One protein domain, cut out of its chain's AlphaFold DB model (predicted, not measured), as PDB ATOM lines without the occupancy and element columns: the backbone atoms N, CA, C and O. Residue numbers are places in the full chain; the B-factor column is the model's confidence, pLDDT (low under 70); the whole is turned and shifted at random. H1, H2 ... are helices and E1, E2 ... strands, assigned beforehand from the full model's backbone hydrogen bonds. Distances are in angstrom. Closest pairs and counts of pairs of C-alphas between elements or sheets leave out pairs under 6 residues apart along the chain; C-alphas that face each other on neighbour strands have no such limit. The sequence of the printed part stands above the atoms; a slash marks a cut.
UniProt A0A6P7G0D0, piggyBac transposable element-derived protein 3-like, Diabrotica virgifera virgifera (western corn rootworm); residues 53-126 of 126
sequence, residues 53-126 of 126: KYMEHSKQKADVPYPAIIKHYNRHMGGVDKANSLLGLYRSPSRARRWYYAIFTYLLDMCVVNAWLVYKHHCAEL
ATOM      1  N   LYS A  53      15.010 -32.516  10.337       55.91
ATOM      2  CA  LYS A  53      14.153 -31.326  10.354       55.91
ATOM      3  C   LYS A  53      14.297 -30.678  11.730       55.91
ATOM      4  O   LYS A  53      14.141 -31.345  12.752       55.91
ATOM      5  N   TYR A  54      14.645 -29.393  11.760       51.12
ATOM      6  CA  TYR A  54      14.678 -28.634  13.007       51.12
ATOM      7  C   TYR A  54      13.242 -28.375  13.451       51.12
ATOM      8  O   TYR A  54      12.479 -27.721  12.743       51.12
ATOM      9  N   MET A  55      12.867 -28.919  14.603       52.62
ATOM     10  CA  MET A  55      11.598 -28.608  15.242       52.62
ATOM     11  C   MET A  55      11.800 -27.394  16.146       52.62
ATOM     12  O   MET A  55      12.481 -27.480  17.167       52.62
ATOM     13  N   GLU A  56      11.230 -26.254  15.761       59.75
ATOM     14  CA  GLU A  56      11.385 -24.988  16.489       59.75
ATOM     15  C   GLU A  56      10.821 -25.072  17.915       59.75
ATOM     16  O   GLU A  56      11.425 -24.567  18.859       59.75
ATOM     17  N   HIS A  57       9.736 -25.832  18.091       57.31
ATOM     18  CA  HIS A  57       9.071 -26.011  19.380       57.31
ATOM     19  C   HIS A  57       9.865 -26.869  20.386       57.31
ATOM     20  O   HIS A  57       9.745 -26.673  21.590       57.31
ATOM     21  N   SER A  58      10.706 -27.798  19.915       54.78
ATOM     22  CA  SER A  58      11.470 -28.719  20.775       54.78
ATOM     23  C   SER A  58      12.988 -28.519  20.713       54.78
ATOM     24  O   SER A  58      13.714 -29.221  21.417       54.78
ATOM     25  N   LYS A  59      13.487 -27.575  19.892       56.00
ATOM     26  CA  LYS A  59      14.919 -27.352  19.580       56.00
ATOM     27  C   LYS A  59      15.685 -28.644  19.266       56.00
ATOM     28  O   LYS A  59      16.896 -28.729  19.470       56.00
ATOM     29  N   GLN A  60      14.989 -29.661  18.769       50.50
ATOM     30  CA  GLN A  60      15.552 -30.974  18.504       50.50
ATOM     31  C   GLN A  60      15.496 -31.276  17.013       50.50
ATOM     32  O   GLN A  60      14.602 -30.847  16.279       50.50
ATOM     33  N   LYS A  61      16.522 -31.992  16.567       55.69
ATOM     34  CA  LYS A  61      16.623 -32.516  15.214       55.69
ATOM     35  C   LYS A  61      15.875 -33.841  15.197       55.69
ATOM     36  O   LYS A  61      16.354 -34.804  15.787       55.69
ATOM     37  N   ALA A  62      14.697 -33.861  14.586       60.19
ATOM     38  CA  ALA A  62      13.930 -35.087  14.409       60.19
ATOM     39  C   ALA A  62      14.210 -35.666  13.020       60.19
ATOM     40  O   ALA A  62      14.253 -34.924  12.029       60.19
ATOM     41  N   ASP A  63      14.404 -36.982  12.961       57.81
ATOM     42  CA  ASP A  63      14.628 -37.695  11.710       57.81
ATOM     43  C   ASP A  63      13.266 -38.014  11.083       57.81
ATOM     44  O   ASP A  63      12.473 -38.785  11.624       57.81
ATOM     45  N   VAL A  64      12.948 -37.324   9.987       65.25
ATOM     46  CA  VAL A  64      11.633 -37.398   9.339       65.25
ATOM     47  C   VAL A  64      11.726 -38.323   8.123       65.25
ATOM     48  O   VAL A  64      12.599 -38.103   7.273       65.25
ATOM     49  N   PRO A  65      10.841 -39.334   7.996       61.81
ATOM     50  CA  PRO A  65      10.791 -40.173   6.809       61.81
ATOM     51  C   PRO A  65      10.377 -39.324   5.610       61.81
ATOM     52  O   PRO A  65       9.431 -38.540   5.660       61.81
ATOM     53  N   TYR A  66      11.126 -39.457   4.528       67.75
ATOM     54  CA  TYR A  66      10.992 -38.612   3.358       67.75
ATOM     55  C   TYR A  66      11.292 -39.478   2.110       67.75
ATOM     56  O   TYR A  66      12.209 -40.305   2.168       67.75
ATOM     57  N   PRO A  67      10.502 -39.374   1.018       75.19
ATOM     58  CA  PRO A  67      10.497 -40.364  -0.068       75.19
ATOM     59  C   PRO A  67      11.838 -40.480  -0.809       75.19
ATOM     60  O   PRO A  67      12.605 -39.531  -0.893       75.19
ATOM     61  N   ALA A  68      12.157 -41.620  -1.418       69.62
ATOM     62  CA  ALA A  68      13.438 -41.777  -2.122       69.62
ATOM     63  C   ALA A  68      13.586 -40.838  -3.348       69.62
ATOM     64  O   ALA A  68      14.688 -40.389  -3.665       69.62
ATOM     65  N   ILE A  69      12.479 -40.451  -3.992       75.25
ATOM     66  CA  ILE A  69      12.491 -39.703  -5.262       75.25
ATOM     67  C   ILE A  69      13.106 -38.300  -5.172       75.25
ATOM     68  O   ILE A  69      14.008 -37.960  -5.934       75.25
ATOM     69  N   ILE A  70      12.715 -37.483  -4.199       72.44
ATOM     70  CA  ILE A  70      13.319 -36.151  -3.995       72.44
ATOM     71  C   ILE A  70      14.748 -36.258  -3.362       72.44
ATOM     72  O   ILE A  70      15.510 -35.295  -3.407       72.44
ATOM     73  N   LYS A  71      15.198 -37.432  -2.857       74.62
ATOM     74  CA  LYS A  71      16.605 -37.690  -2.466       74.62
ATOM     75  C   LYS A  71      17.432 -37.781  -3.731       74.62
ATOM     76  O   LYS A  71      18.475 -37.139  -3.830       74.62
ATOM     77  N   HIS A  72      16.932 -38.549  -4.696       76.69
ATOM     78  CA  HIS A  72      17.529 -38.674  -6.010       76.69
ATOM     79  C   HIS A  72      17.554 -37.322  -6.728       76.69
ATOM     80  O   HIS A  72      18.598 -36.910  -7.223       76.69
ATOM     81  N   TYR A  73      16.452 -36.576  -6.688       78.38
ATOM     82  CA  TYR A  73      16.382 -35.221  -7.227       78.38
ATOM     83  C   TYR A  73      17.413 -34.294  -6.568       78.38
ATOM     84  O   TYR A  73      18.318 -33.795  -7.232       78.38
ATOM     85  N   ASN A  74      17.379 -34.143  -5.241       77.56
ATOM     86  CA  ASN A  74      18.272 -33.227  -4.526       77.56
ATOM     87  C   ASN A  74      19.754 -33.586  -4.672       77.56
ATOM     88  O   ASN A  74      20.604 -32.701  -4.591       77.56
ATOM     89  N   ARG A  75      20.079 -34.862  -4.901       78.75
ATOM     90  CA  ARG A  75      21.453 -35.302  -5.163       78.75
ATOM     91  C   ARG A  75      22.002 -34.744  -6.478       78.75
ATOM     92  O   ARG A  75      23.188 -34.425  -6.538       78.75
ATOM     93  N   HIS A  76      21.158 -34.604  -7.497       75.62
ATOM     94  CA  HIS A  76      21.568 -34.221  -8.852       75.62
ATOM     95  C   HIS A  76      21.291 -32.748  -9.192       75.62
ATOM     96  O   HIS A  76      21.899 -32.213 -10.115       75.62
ATOM     97  N   MET A  77      20.450 -32.057  -8.419       74.94
ATOM     98  CA  MET A  77      20.072 -30.659  -8.677       74.94
ATOM     99  C   MET A  77      21.243 -29.660  -8.626       74.94
ATOM    100  O   MET A  77      21.223 -28.655  -9.326       74.94
ATOM    101  N   GLY A  78      22.297 -29.941  -7.854       76.12
ATOM    102  CA  GLY A  78      23.395 -28.990  -7.608       76.12
ATOM    103  C   GLY A  78      24.521 -28.966  -8.651       76.12
ATOM    104  O   GLY A  78      25.582 -28.407  -8.378       76.12
ATOM    105  N   GLY A  79      24.365 -29.620  -9.806       78.94
ATOM    106  CA  GLY A  79      25.413 -29.650 -10.838       78.94
ATOM    107  C   GLY A  79      25.718 -28.260 -11.411       78.94
ATOM    108  O   GLY A  79      26.880 -27.861 -11.500       78.94
ATOM    109  N   VAL A  80      24.668 -27.499 -11.723       81.19
ATOM    110  CA  VAL A  80      24.771 -26.159 -12.326       81.19
ATOM    111  C   VAL A  80      25.326 -25.136 -11.334       81.19
ATOM    112  O   VAL A  80      26.168 -24.321 -11.705       81.19
ATOM    113  N   ASP A  81      24.939 -25.222 -10.059       82.94
ATOM    114  CA  ASP A  81      25.417 -24.308  -9.013       82.94
ATOM    115  C   ASP A  81      26.929 -24.418  -8.787       82.94
ATOM    116  O   ASP A  81      27.602 -23.412  -8.565       82.94
ATOM    117  N   LYS A  82      27.488 -25.630  -8.898       81.06
ATOM    118  CA  LYS A  82      28.938 -25.859  -8.801       81.06
ATOM    119  C   LYS A  82      29.682 -25.202  -9.959       81.06
ATOM    120  O   LYS A  82      30.672 -24.513  -9.729       81.06
ATOM    121  N   ALA A  83      29.187 -25.373 -11.185       80.50
ATOM    122  CA  ALA A  83      29.764 -24.729 -12.363       80.50
ATOM    123  C   ALA A  83      29.654 -23.197 -12.273       80.50
ATOM    124  O   ALA A  83      30.629 -22.491 -12.519       80.50
ATOM    125  N   ASN A  84      28.506 -22.682 -11.830       80.06
ATOM    126  CA  ASN A  84      28.282 -21.252 -11.632       80.06
ATOM    127  C   ASN A  84      29.182 -20.667 -10.524       80.06
ATOM    128  O   ASN A  84      29.680 -19.552 -10.656       80.06
ATOM    129  N   SER A  85      29.447 -21.425  -9.457       79.44
ATOM    130  CA  SER A  85      30.375 -21.034  -8.389       79.44
ATOM    131  C   SER A  85      31.828 -20.982  -8.869       79.44
ATOM    132  O   SER A  85      32.526 -20.013  -8.568       79.44
ATOM    133  N   LEU A  86      32.272 -21.968  -9.657       78.50
ATOM    134  CA  LEU A  86      33.603 -21.963 -10.276       78.50
ATOM    135  C   LEU A  86      33.757 -20.773 -11.222       78.50
ATOM    136  O   LEU A  86      34.753 -20.058 -11.173       78.50
ATOM    137  N   LEU A  87      32.734 -20.499 -12.023       78.69
ATOM    138  CA  LEU A  87      32.740 -19.356 -12.919       78.69
ATOM    139  C   LEU A  87      32.748 -18.020 -12.170       78.69
ATOM    140  O   LEU A  87      33.399 -17.077 -12.604       78.69
ATOM    141  N   GLY A  88      32.071 -17.942 -11.022       77.00
ATOM    142  CA  GLY A  88      32.126 -16.789 -10.125       77.00
ATOM    143  C   GLY A  88      33.525 -16.534  -9.555       77.00
ATOM    144  O   GLY A  88      33.896 -15.376  -9.381       77.00
ATOM    145  N   LEU A  89      34.314 -17.590  -9.322       74.81
ATOM    146  CA  LEU A  89      35.699 -17.497  -8.847       74.81
ATOM    147  C   LEU A  89      36.666 -17.032  -9.947       74.81
ATOM    148  O   LEU A  89      37.547 -16.217  -9.680       74.81
ATOM    149  N   TYR A  90      36.495 -17.525 -11.178       68.00
ATOM    150  CA  TYR A  90      37.347 -17.176 -12.325       68.00
ATOM    151  C   TYR A  90      36.890 -15.933 -13.088       68.00
ATOM    152  O   TYR A  90      37.538 -15.543 -14.057       68.00
ATOM    153  N   ARG A  91      35.802 -15.287 -12.652       68.06
ATOM    154  CA  ARG A  91      35.224 -14.125 -13.323       68.06
ATOM    155  C   ARG A  91      36.228 -12.978 -13.376       68.06
ATOM    156  O   ARG A  91      36.357 -12.185 -12.443       68.06
ATOM    157  N   SER A  92      36.897 -12.856 -14.514       68.81
ATOM    158  CA  SER A  92      37.777 -11.734 -14.789       68.81
ATOM    159  C   SER A  92      36.918 -10.472 -14.931       68.81
ATOM    160  O   SER A  92      35.932 -10.490 -15.677       68.81
ATOM    161  N   PRO A  93      37.207  -9.372 -14.212       64.69
ATOM    162  CA  PRO A  93      36.428  -8.145 -14.313       64.69
ATOM    163  C   PRO A  93      36.663  -7.503 -15.684       64.69
ATOM    164  O   PRO A  93      37.500  -6.618 -15.861       64.69
ATOM    165  N   SER A  94      35.903  -7.937 -16.686       61.41
ATOM    166  CA  SER A  94      35.945  -7.356 -18.016       61.41
ATOM    167  C   SER A  94      35.276  -5.979 -17.975       61.41
ATOM    168  O   SER A  94      34.064  -5.854 -18.152       61.41
ATOM    169  N   ARG A  95      36.059  -4.907 -17.793       63.38
ATOM    170  CA  ARG A  95      35.649  -3.525 -18.126       63.38
ATOM    171  C   ARG A  95      35.612  -3.333 -19.652       63.38
ATOM    172  O   ARG A  95      36.183  -2.397 -20.209       63.38
ATOM    173  N   ALA A  96      34.976  -4.257 -20.362       65.44
ATOM    174  CA  ALA A  96      34.821  -4.155 -21.800       65.44
ATOM    175  C   ALA A  96      33.713  -3.138 -22.109       65.44
ATOM    176  O   ALA A  96      32.577  -3.288 -21.676       65.44
ATOM    177  N   ARG A  97      34.035  -2.106 -22.901       70.00
ATOM    178  CA  ARG A  97      33.063  -1.103 -23.387       70.00
ATOM    179  C   ARG A  97      32.016  -1.678 -24.345       70.00
ATOM    180  O   ARG A  97      31.051  -0.998 -24.672       70.00
ATOM    181  N   ARG A  98      32.231  -2.897 -24.843       79.25
ATOM    182  CA  ARG A  98      31.376  -3.548 -25.835       79.25
ATOM    183  C   ARG A  98      30.870  -4.869 -25.262       79.25
ATOM    184  O   ARG A  98      31.671  -5.723 -24.891       79.25
ATOM    185  N   TRP A  99      29.548  -5.017 -25.206       84.00
ATOM    186  CA  TRP A  99      28.839  -6.123 -24.550       84.00
ATOM    187  C   TRP A  99      29.218  -7.514 -25.084       84.00
ATOM    188  O   TRP A  99      29.242  -8.476 -24.324       84.00
ATOM    189  N   TYR A 100      29.584  -7.626 -26.364       85.19
ATOM    190  CA  TYR A 100      29.931  -8.912 -26.977       85.19
ATOM    191  C   TYR A 100      31.234  -9.517 -26.425       85.19
ATOM    192  O   TYR A 100      31.367 -10.737 -26.373       85.19
ATOM    193  N   TYR A 101      32.181  -8.692 -25.955       83.94
ATOM    194  CA  TYR A 101      33.400  -9.202 -25.317       83.94
ATOM    195  C   TYR A 101      33.099  -9.884 -23.985       83.94
ATOM    196  O   TYR A 101      33.772 -10.854 -23.664       83.94
ATOM    197  N   ALA A 102      32.081  -9.429 -23.249       81.62
ATOM    198  CA  ALA A 102      31.683 -10.060 -21.993       81.62
ATOM    199  C   ALA A 102      31.147 -11.487 -22.212       81.62
ATOM    200  O   ALA A 102      31.402 -12.376 -21.404       81.62
ATOM    201  N   ILE A 103      30.446 -11.721 -23.328       85.00
ATOM    202  CA  ILE A 103      29.981 -13.060 -23.719       85.00
ATOM    203  C   ILE A 103      31.170 -13.933 -24.136       85.00
ATOM    204  O   ILE A 103      31.265 -15.085 -23.722       85.00
ATOM    205  N   PHE A 104      32.101 -13.389 -24.921       86.50
ATOM    206  CA  PHE A 104      33.287 -14.127 -25.352       86.50
ATOM    207  C   PHE A 104      34.173 -14.557 -24.174       86.50
ATOM    208  O   PHE A 104      34.591 -15.710 -24.114       86.50
ATOM    209  N   THR A 105      34.419 -13.665 -23.211       83.00
ATOM    210  CA  THR A 105      35.192 -14.003 -22.007       83.00
ATOM    211  C   THR A 105      34.472 -15.039 -21.152       83.00
ATOM    212  O   THR A 105      35.103 -15.988 -20.711       83.00
ATOM    213  N   TYR A 106      33.146 -14.933 -21.006       84.38
ATOM    214  CA  TYR A 106      32.341 -15.934 -20.300       84.38
ATOM    215  C   TYR A 106      32.454 -17.330 -20.930       84.38
ATOM    216  O   TYR A 106      32.598 -18.326 -20.224       84.38
ATOM    217  N   LEU A 107      32.416 -17.409 -22.264       88.25
ATOM    218  CA  LEU A 107      32.580 -18.671 -22.989       88.25
ATOM    219  C   LEU A 107      33.985 -19.254 -22.807       88.25
ATOM    220  O   LEU A 107      34.114 -20.459 -22.603       88.25
ATOM    221  N   LEU A 108      35.029 -18.421 -22.844       88.31
ATOM    222  CA  LEU A 108      36.395 -18.874 -22.576       88.31
ATOM    223  C   LEU A 108      36.549 -19.408 -21.152       88.31
ATOM    224  O   LEU A 108      37.089 -20.498 -20.980       88.31
ATOM    225  N   ASP A 109      36.030 -18.689 -20.156       85.94
ATOM    226  CA  ASP A 109      36.100 -19.100 -18.752       85.94
ATOM    227  C   ASP A 109      35.394 -20.456 -18.543       85.94
ATOM    228  O   ASP A 109      35.943 -21.353 -17.901       85.94
ATOM    229  N   MET A 110      34.232 -20.666 -19.175       87.06
ATOM    230  CA  MET A 110      33.534 -21.960 -19.182       87.06
ATOM    231  C   MET A 110      34.358 -23.080 -19.832       87.06
ATOM    232  O   MET A 110      34.461 -24.176 -19.280       87.06
ATOM    233  N   CYS A 111      34.963 -22.823 -20.995       91.25
ATOM    234  CA  CYS A 111      35.804 -23.801 -21.686       91.25
ATOM    235  C   CYS A 111      37.021 -24.210 -20.847       91.25
ATOM    236  O   CYS A 111      37.346 -25.394 -20.789       91.25
ATOM    237  N   VAL A 112      37.670 -23.257 -20.173       89.31
ATOM    238  CA  VAL A 112      38.833 -23.518 -19.311       89.31
ATOM    239  C   VAL A 112      38.444 -24.371 -18.104       89.31
ATOM    240  O   VAL A 112      39.123 -25.356 -17.816       89.31
ATOM    241  N   VAL A 113      37.334 -24.052 -17.429       87.94
ATOM    242  CA  VAL A 113      36.829 -24.847 -16.295       87.94
ATOM    243  C   VAL A 113      36.496 -26.276 -16.731       87.94
ATOM    244  O   VAL A 113      36.883 -27.233 -16.058       87.94
ATOM    245  N   ASN A 114      35.842 -26.439 -17.882       89.38
ATOM    246  CA  ASN A 114      35.505 -27.756 -18.424       89.38
ATOM    247  C   ASN A 114      36.755 -28.558 -18.817       89.38
ATOM    248  O   ASN A 114      36.857 -29.738 -18.484       89.38
ATOM    249  N   ALA A 115      37.730 -27.924 -19.471       90.38
ATOM    250  CA  ALA A 115      38.994 -28.562 -19.830       90.38
ATOM    251  C   ALA A 115      39.778 -29.017 -18.588       90.38
ATOM    252  O   ALA A 115      40.317 -30.123 -18.571       90.38
ATOM    253  N   TRP A 116      39.800 -28.204 -17.527       88.62
ATOM    254  CA  TRP A 116      40.430 -28.566 -16.257       88.62
ATOM    255  C   TRP A 116      39.745 -29.759 -15.582       88.62
ATOM    256  O   TRP A 116      40.424 -30.637 -15.050       88.62
ATOM    257  N   LEU A 117      38.411 -29.826 -15.633       88.44
ATOM    258  CA  LEU A 117      37.655 -30.953 -15.091       88.44
ATOM    259  C   LEU A 117      38.040 -32.260 -15.800       88.44
ATOM    260  O   LEU A 117      38.379 -33.238 -15.138       88.44
ATOM    261  N   VAL A 118      38.057 -32.252 -17.136       91.44
ATOM    262  CA  VAL A 118      38.451 -33.410 -17.958       91.44
ATOM    263  C   VAL A 118      39.902 -33.810 -17.691       91.44
ATOM    264  O   VAL A 118      40.184 -34.987 -17.486       91.44
ATOM    265  N   TYR A 119      40.814 -32.839 -17.620       92.31
ATOM    266  CA  TYR A 119      42.210 -33.092 -17.264       92.31
ATOM    267  C   TYR A 119      42.334 -33.791 -15.906       92.31
ATOM    268  O   TYR A 119      43.055 -34.777 -15.775       92.31
ATOM    269  N   LYS A 120      41.593 -33.322 -14.898       91.12
ATOM    270  CA  LYS A 120      41.595 -33.920 -13.562       91.12
ATOM    271  C   LYS A 120      41.050 -35.350 -13.565       91.12
ATOM    272  O   LYS A 120      41.576 -36.176 -12.830       91.12
ATOM    273  N   HIS A 121      40.026 -35.638 -14.371       90.38
ATOM    274  CA  HIS A 121      39.511 -36.997 -14.538       90.38
ATOM    275  C   HIS A 121      40.563 -37.923 -15.156       90.38
ATOM    276  O   HIS A 121      40.880 -38.946 -14.560       90.38
ATOM    277  N   HIS A 122      41.189 -37.520 -16.265       90.25
ATOM    278  CA  HIS A 122      42.225 -38.329 -16.912       90.25
ATOM    279  C   HIS A 122      43.484 -38.517 -16.050       90.25
ATOM    280  O   HIS A 122      44.078 -39.587 -16.063       90.25
ATOM    281  N   CYS A 123      43.899 -37.507 -15.276       88.00
ATOM    282  CA  CYS A 123      45.028 -37.645 -14.348       88.00
ATOM    283  C   CYS A 123      44.711 -38.474 -13.098       88.00
ATOM    284  O   CYS A 123      45.645 -38.882 -12.423       88.00
ATOM    285  N   ALA A 124      43.438 -38.673 -12.749       81.69
ATOM    286  CA  ALA A 124      43.044 -39.503 -11.610       81.69
ATOM    287  C   ALA A 124      42.901 -40.990 -11.974       81.69
ATOM    288  O   ALA A 124      42.844 -41.828 -11.078       81.69
ATOM    289  N   GLU A 125      42.804 -41.304 -13.268       73.38
ATOM    290  CA  GLU A 125      42.745 -42.674 -13.795       73.38
ATOM    291  C   GLU A 125      44.135 -43.294 -14.033       73.38
ATOM    292  O   GLU A 125      44.228 -44.498 -14.275       73.38
ATOM    293  N   LEU A 126      45.200 -42.488 -13.947       54.34
ATOM    294  CA  LEU A 126      46.606 -42.907 -13.994       54.34
ATOM    295  C   LEU A 126      47.178 -43.080 -12.583       54.34
ATOM    296  O   LEU A 126      47.979 -44.026 -12.404       54.34
TER     297      LEU A 126
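Overview. This is residues 53 to 126 of the 126 residues of the protein "piggyBac transposable element-derived protein 3-like" of Diabrotica virgifera virgifera (western corn rootworm) (UniProt A0A6P7G0D0). A small strand hairpin, E1 and E2, at one end is joined through an open arm with the short helices H1 and H2 in a row to the long helix H3, which H2 meets near the middle. The chain reaches H3 by a loop from H2, and H3 folds back past H2, with residues 115 to 126 sticking out. The printed part has 74 residues, in the order E1, E2, H1, H2, H3; the two-stranded sheet is antiparallel and the class is mostly helix. The whole is extended, with a radius of gyration of the C-alphas of 20.0 A, and flat, spanning 55 by 41 by 21 A.

Arrangement. E1, residues 53 to 55, and E2, residues 60 to 63, form an antiparallel hairpin at 142 degrees between directions; N 53 and O 62 are within hydrogen-bond range at 3.0 A, as are N 55 and O 60 at 3.1 A. H1, residues 68 to 76, and H2, residues 79 to 90, meet only through their link. H3, residues 99 to 124, touches H2 with residues 109 to 113 alone, against residues 86 to 90 of H2; the closest C-alphas, those of Leu 87 and Asp 109, are 6.7 A apart. H2 and H3 run opposite ways at a steep tilt of 68 degrees, only just short of about perpendicular. H1 and H3 are apart. Every O i to N i+4 pair is within hydrogen-bond range in H1 and H2, and 21 of 22 in H3.

Along the chain. E1 begins at C-alpha 53 (14.153, -31.326, 10.354) and is 6.1 A long; E2 is 9.6 A. H1 measures 13.0 A and H2 17.3 A. H3 measures 38.5 A, from C-alpha 99 (28.839, -6.123, -24.550) to C-alpha 124 (43.044, -39.503, -11.610).

Size, cuts and confidence. The C-alphas farthest apart, those of Ser 58 and Arg 98, are 56.6 A apart. The printed part has no cut, and no link is long. The pLDDT is under 70 at residues 53 to 66, 68, 90 to 96 and 126.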